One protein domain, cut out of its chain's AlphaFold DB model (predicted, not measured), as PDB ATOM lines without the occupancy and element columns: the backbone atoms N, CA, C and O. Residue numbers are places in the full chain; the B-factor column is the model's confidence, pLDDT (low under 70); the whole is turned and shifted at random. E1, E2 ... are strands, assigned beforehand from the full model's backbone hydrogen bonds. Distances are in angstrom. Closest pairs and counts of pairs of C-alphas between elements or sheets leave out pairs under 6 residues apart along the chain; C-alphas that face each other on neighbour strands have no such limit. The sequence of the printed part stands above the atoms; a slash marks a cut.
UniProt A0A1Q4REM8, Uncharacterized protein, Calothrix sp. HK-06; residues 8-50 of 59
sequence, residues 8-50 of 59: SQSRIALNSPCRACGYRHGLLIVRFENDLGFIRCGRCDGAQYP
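Overview. This is residues 8 to 50 of the 59 residues of an uncharacterized protein of Calothrix sp. HK-06 (UniProt A0A1Q4REM8). A narrow, strongly twisted sheet of three strands, built round the long hairpin of E2 and E3 with E1 alongside E2. The tight turn at residues 33 to 34 makes one end of the length and the long loop of residues 14 to 24 makes the other, while the last stretch turns back after E3, its residues 48 to 49 pairing with residues 39 to 40 of that strand. The printed part has 43 residues, with no named helix and three named strands, E1, E2 and E3 along the chain and in the same order across the sheet, each pair of neighbours antiparallel. The class is all strand, though under half of the residues, 21 of 43, are in named elements. The whole is compact, with a radius of gyration of the C-alphas of 9.8 A, and spans 30 by 15 by 14 A, only just a rod.

Arrangement. E1, residues 8 to 13, is an edge strand and the antiparallel neighbour of E2, residues 25 to 32, at 146 degrees between their directions. The two form a hairpin; the C-alphas of Ala 13 and His 25 face each other at 4.5 A. Across this pair N 12 and O 26 are within hydrogen-bond range at 2.8 A, and so are N 9 and O 28 at 3.0 A. E2, the inner strand, forms a second hairpin with E3, residues 35 to 41, the other edge strand, antiparallel at 152 degrees. The C-alphas of Gly 26 and Cys 41 face each other at 4.1 A. N 27 and O 40 are within hydrogen-bond range at 2.8 A, as are N 35 and O 32 at 2.9 A. E1, E2 and E3 make a meander, each strand the antiparallel neighbour of the one before. Residues 39 to 40 of E3 also pair with residues 48 to 49, antiparallel, a stretch too short to be a named strand.

Along the chain. E1 begins at C-alpha 8, (136.024, 211.306, 161.502), and ends at Ala 13. E2 begins at C-alpha 25, (126.809, 202.838, 165.415), and measures 21.8 A from first to last C-alpha. E3 measures 18.7 A and ends at C-alpha 41, (125.195, 208.697, 164.803).

Size, cuts and confidence. The two C-alphas farthest apart are those of Gly 22 and Glu 33, at 30.1 A. The printed part has no cut. The link from E1 to E2 is long, with 11 residues, and the link from E2 to E3 is tight, with 2. The mean pLDDT of the printed part is 81.3, and residues 33 to 34 and residue 47 are under 70.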
ATOM      1  N   SER A   8     136.509 212.602 161.046       79.19
ATOM      2  CA  SER A   8     136.024 211.306 161.502       79.19
ATOM      3  C   SER A   8     137.162 210.292 161.472       79.19
ATOM      4  O   SER A   8     137.780 210.122 160.421       79.19
ATOM      5  N   GLN A   9     137.418 209.606 162.583       76.50
ATOM      6  CA  GLN A   9     138.490 208.609 162.658       76.50
ATOM      7  C   GLN A   9     137.961 207.176 162.538       76.50
ATOM      8  O   GLN A   9     138.431 206.411 161.702       76.50
ATOM      9  N   SER A  10     136.958 206.827 163.350       79.88
ATOM     10  CA  SER A  10     136.502 205.441 163.504       79.88
ATOM     11  C   SER A  10     134.986 205.347 163.597       79.88
ATOM     12  O   SER A  10     134.318 206.226 164.152       79.88
ATOM     13  N   ARG A  11     134.439 204.237 163.094       85.69
ATOM     14  CA  ARG A  11     133.068 203.811 163.384       85.69
ATOM     15  C   ARG A  11     133.071 203.053 164.707       85.69
ATOM     16  O   ARG A  11     133.843 202.114 164.854       85.69
ATOM     17  N   ILE A  12     132.196 203.430 165.633       84.38
ATOM     18  CA  ILE A  12     132.132 202.816 166.962       84.38
ATOM     19  C   ILE A  12     130.719 202.322 167.266       84.38
ATOM     20  O   ILE A  12     129.735 202.951 166.865       84.38
ATOM     21  N   ALA A  13     130.613 201.177 167.939       85.75
ATOM     22  CA  ALA A  13     129.355 200.696 168.494       85.75
ATOM     23  C   ALA A  13     128.927 201.596 169.663       85.75
ATOM     24  O   ALA A  13     129.740 201.966 170.502       85.75
ATOM     25  N   LEU A  14     127.655 201.980 169.697       79.81
ATOM     26  CA  LEU A  14     127.100 202.787 170.779       79.81
ATOM     27  C   LEU A  14     126.581 201.871 171.893       79.81
ATOM     28  O   LEU A  14     125.879 200.901 171.599       79.81
ATOM     29  N   ASN A  15     126.818 202.233 173.157       81.31
ATOM     30  CA  ASN A  15     126.257 201.518 174.314       81.31
ATOM     31  C   ASN A  15     124.724 201.512 174.324       81.31
ATOM     32  O   ASN A  15     124.094 200.573 174.804       81.31
ATOM     33  N   SER A  16     124.110 202.560 173.772       82.31
ATOM     34  CA  SER A  16     122.668 202.631 173.551       82.31
ATOM     35  C   SER A  16     122.366 203.006 172.097       82.31
ATOM     36  O   SER A  16     123.109 203.788 171.498       82.31
ATOM     37  N   PRO A  17     121.295 202.457 171.489       84.00
ATOM     38  CA  PRO A  17     120.897 202.829 170.138       84.00
ATOM     39  C   PRO A  17     120.637 204.329 170.013       84.00
ATOM     40  O   PRO A  17     120.185 204.977 170.960       84.00
ATOM     41  N   CYS A  18     120.856 204.876 168.817       85.94
ATOM     42  CA  CYS A  18     120.628 206.290 168.586       85.94
ATOM     43  C   CYS A  18     119.182 206.681 168.892       85.94
ATOM     44  O   CYS A  18     118.256 206.112 168.319       85.94
ATOM     45  N   ARG A  19     118.979 207.700 169.736       84.81
ATOM     46  CA  ARG A  19     117.632 208.122 170.162       84.81
ATOM     47  C   ARG A  19     116.741 208.588 169.008       84.81
ATOM     48  O   ARG A  19     115.528 208.481 169.107       84.81
ATOM     49  N   ALA A  20     117.334 209.092 167.925       87.62
ATOM     50  CA  ALA A  20     116.591 209.609 166.778       87.62
ATOM     51  C   ALA A  20     116.187 208.524 165.763       87.62
ATOM     52  O   ALA A  20     115.145 208.645 165.134       87.62
ATOM     53  N   CYS A  21     117.011 207.488 165.556       89.88
ATOM     54  CA  CYS A  21     116.789 206.512 164.477       89.88
ATOM     55  C   CYS A  21     117.024 205.040 164.858       89.88
ATOM     56  O   CYS A  21     116.971 204.167 163.993       89.88
ATOM     57  N   GLY A  22     117.349 204.750 166.120       88.06
ATOM     58  CA  GLY A  22     117.624 203.403 166.629       88.06
ATOM     59  C   GLY A  22     118.920 202.764 166.116       88.06
ATOM     60  O   GLY A  22     119.183 201.595 166.392       88.06
ATOM     61  N   TYR A  23     119.746 203.490 165.358       89.44
ATOM     62  CA  TYR A  23     120.978 202.934 164.801       89.44
ATOM     63  C   TYR A  23     122.053 202.744 165.876       89.44
ATOM     64  O   TYR A  23     122.247 203.606 166.727       89.44
ATOM     65  N   ARG A  24     122.769 201.618 165.836       88.06
ATOM     66  CA  ARG A  24     123.690 201.191 166.909       88.06
ATOM     67  C   ARG A  24     125.146 201.609 166.718       88.06
ATOM     68  O   ARG A  24     125.999 201.180 167.482       88.06
ATOM     69  N   HIS A  25     125.443 202.406 165.695       87.62
ATOM     70  CA  HIS A  25     126.809 202.838 165.415       87.62
ATOM     71  C   HIS A  25     126.905 204.355 165.287       87.62
ATOM     72  O   HIS A  25     126.009 205.013 164.745       87.62
ATOM     73  N   GLY A  26     128.030 204.888 165.746       87.50
ATOM     74  CA  GLY A  26     128.423 206.275 165.585       87.50
ATOM     75  C   GLY A  26     129.763 206.437 164.872       87.50
ATOM     76  O   GLY A  26     130.486 205.468 164.653       87.50
ATOM     77  N   LEU A  27     130.070 207.673 164.498       87.31
ATOM     78  CA  LEU A  27     131.341 208.130 163.950       87.31
ATOM     79  C   LEU A  27     132.028 209.019 164.986       87.31
ATOM     80  O   LEU A  27     131.465 210.036 165.396       87.31
ATOM     81  N   LEU A  28     133.231 208.628 165.403       84.31
ATOM     82  CA  LEU A  28     134.073 209.413 166.300       84.31
ATOM     83  C   LEU A  28     134.654 210.606 165.557       84.31
ATOM     84  O   LEU A  28     135.389 210.427 164.585       84.31
ATOM     85  N   ILE A  29     134.347 211.804 166.043       84.12
ATOM     86  CA  ILE A  29     134.883 213.058 165.530       84.12
ATOM     87  C   ILE A  29     136.036 213.497 166.428       84.12
ATOM     88  O   ILE A  29     135.839 213.862 167.588       84.12
ATOM     89  N   VAL A  30     137.242 213.476 165.874       78.31
ATOM     90  CA  VAL A  30     138.472 213.937 166.520       78.31
ATOM     91  C   VAL A  30     138.657 215.403 166.171       78.31
ATOM     92  O   VAL A  30     138.759 215.733 164.992       78.31
ATOM     93  N   ARG A  31     138.670 216.290 167.172       73.56
ATOM     94  CA  ARG A  31     138.865 217.734 166.952       73.56
ATOM     95  C   ARG A  31     140.339 218.059 166.720       73.56
ATOM     96  O   ARG A  31     140.660 218.790 165.785       73.56
ATOM     97  N   PHE A  32     141.211 217.471 167.537       74.62
ATOM     98  CA  PHE A  32     142.667 217.623 167.482       74.62
ATOM     99  C   PHE A  32     143.353 216.286 167.781       74.62
ATOM    100  O   PHE A  32     142.723 215.386 168.321       74.62
ATOM    101  N   GLU A  33     144.651 216.172 167.482       68.31
ATOM    102  CA  GLU A  33     145.449 214.926 167.541       68.31
ATOM    103  C   GLU A  33     145.406 214.182 168.897       68.31
ATOM    104  O   GLU A  33     145.728 213.005 168.937       68.31
ATOM    105  N   ASN A  34     144.934 214.817 169.979       66.19
ATOM    106  CA  ASN A  34     144.723 214.198 171.298       66.19
ATOM    107  C   ASN A  34     143.374 214.573 171.957       66.19
ATOM    108  O   ASN A  34     143.198 214.365 173.152       66.19
ATOM    109  N   ASP A  35     142.440 215.166 171.206       72.56
ATOM    110  CA  ASP A  35     141.125 215.596 171.704       72.56
ATOM    111  C   ASP A  35     140.017 214.849 170.956       72.56
ATOM    112  O   ASP A  35     139.615 215.209 169.837       72.56
ATOM    113  N   LEU A  36     139.548 213.770 171.589       70.25
ATOM    114  CA  LEU A  36     138.374 213.032 171.151       70.25
ATOM    115  C   LEU A  36     137.153 213.921 171.382       70.25
ATOM    116  O   LEU A  36     136.700 214.116 172.505       70.25
ATOM    117  N   GLY A  37     136.635 214.503 170.303       75.94
ATOM    118  CA  GLY A  37     135.671 215.581 170.402       75.94
ATOM    119  C   GLY A  37     134.297 215.117 170.864       75.94
ATOM    120  O   GLY A  37     133.826 215.557 171.907       75.94
ATOM    121  N   PHE A  38     133.633 214.311 170.039       82.62
ATOM    122  CA  PHE A  38     132.291 213.765 170.274       82.62
ATOM    123  C   PHE A  38     131.986 212.680 169.238       82.62
ATOM    124  O   PHE A  38     132.679 212.558 168.227       82.62
ATOM    125  N   ILE A  39     130.912 211.920 169.442       85.75
ATOM    126  CA  ILE A  39     130.398 210.993 168.428       85.75
ATOM    127  C   ILE A  39     129.099 211.503 167.843       85.75
ATOM    128  O   ILE A  39     128.235 211.983 168.573       85.75
ATOM    129  N   ARG A  40     128.917 211.294 166.540       87.62
ATOM    130  CA  ARG A  40     127.616 211.434 165.873       87.62
ATOM    131  C   ARG A  40     127.082 210.077 165.454       87.62
ATOM    132  O   ARG A  40     127.860 209.183 165.146       87.62
ATOM    133  N   CYS A  41     125.766 209.904 165.399       87.19
ATOM    134  CA  CYS A  41     125.195 208.697 164.803       87.19
ATOM    135  C   CYS A  41     125.607 208.574 163.329       87.19
ATOM    136  O   CYS A  41     125.341 209.479 162.553       87.19
ATOM    137  N   GLY A  42     126.158 207.430 162.917       85.75
ATOM    138  CA  GLY A  42     126.635 207.231 161.541       85.75
ATOM    139  C   GLY A  42     125.534 207.073 160.484       85.75
ATOM    140  O   GLY A  42     125.840 206.722 159.351       85.75
ATOM    141  N   ARG A  43     124.256 207.253 160.854       87.81
ATOM    142  CA  ARG A  43     123.106 207.135 159.942       87.81
ATOM    143  C   ARG A  43     122.345 208.439 159.770       87.81
ATOM    144  O   ARG A  43     122.042 208.814 158.649       87.81
ATOM    145  N   CYS A  44     121.962 209.074 160.875       88.38
ATOM    146  CA  CYS A  44     121.158 210.297 160.845       88.38
ATOM    147  C   CYS A  44     121.938 211.541 161.277       88.38
ATOM    148  O   CYS A  44     121.333 212.599 161.420       88.38
ATOM    149  N   ASP A  45     123.228 211.397 161.601       85.31
ATOM    150  CA  ASP A  45     124.064 212.438 162.215       85.31
ATOM    151  C   ASP A  45     123.472 213.055 163.497       85.31
ATOM    152  O   ASP A  45     123.911 214.110 163.976       85.31
ATOM    153  N   GLY A  46     122.476 212.364 164.061       72.88
ATOM    154  CA  GLY A  46     121.653 212.776 165.182       72.88
ATOM    155  C   GLY A  46     122.179 212.257 166.516       72.88
ATOM    156  O   GLY A  46     122.597 211.102 166.635       72.88
ATOM    157  N   ALA A  47     122.089 213.146 167.506       66.94
ATOM    158  CA  ALA A  47     122.650 213.081 168.852       66.94
ATOM    159  C   ALA A  47     124.190 213.044 168.900       66.94
ATOM    160  O   ALA A  47     124.849 212.180 168.320       66.94
ATOM    161  N   GLN A  48     124.737 214.035 169.611       75.62
ATOM    162  CA  GLN A  48     126.108 214.028 170.104       75.62
ATOM    163  C   GLN A  48     126.156 213.097 171.313       75.62
ATOM    164  O   GLN A  48     125.436 213.321 172.285       75.62
ATOM    165  N   TYR A  49     126.985 212.059 171.245       74.62
ATOM    166  CA  TYR A  49     127.276 211.218 172.402       74.62
ATOM    167  C   TYR A  49     128.622 211.649 172.986       74.62
ATOM    168  O   TYR A  49     129.573 211.843 172.214       74.62
ATOM    169  N   PRO A  50     128.720 211.819 174.317       74.06
ATOM    170  CA  PRO A  50     130.009 212.010 174.960       74.06
ATOM    171  C   PRO A  50     130.876 210.770 174.728       74.06
ATOM    172  O   PRO A  50     130.380 209.643 174.695       74.06
TER     173      PRO A  50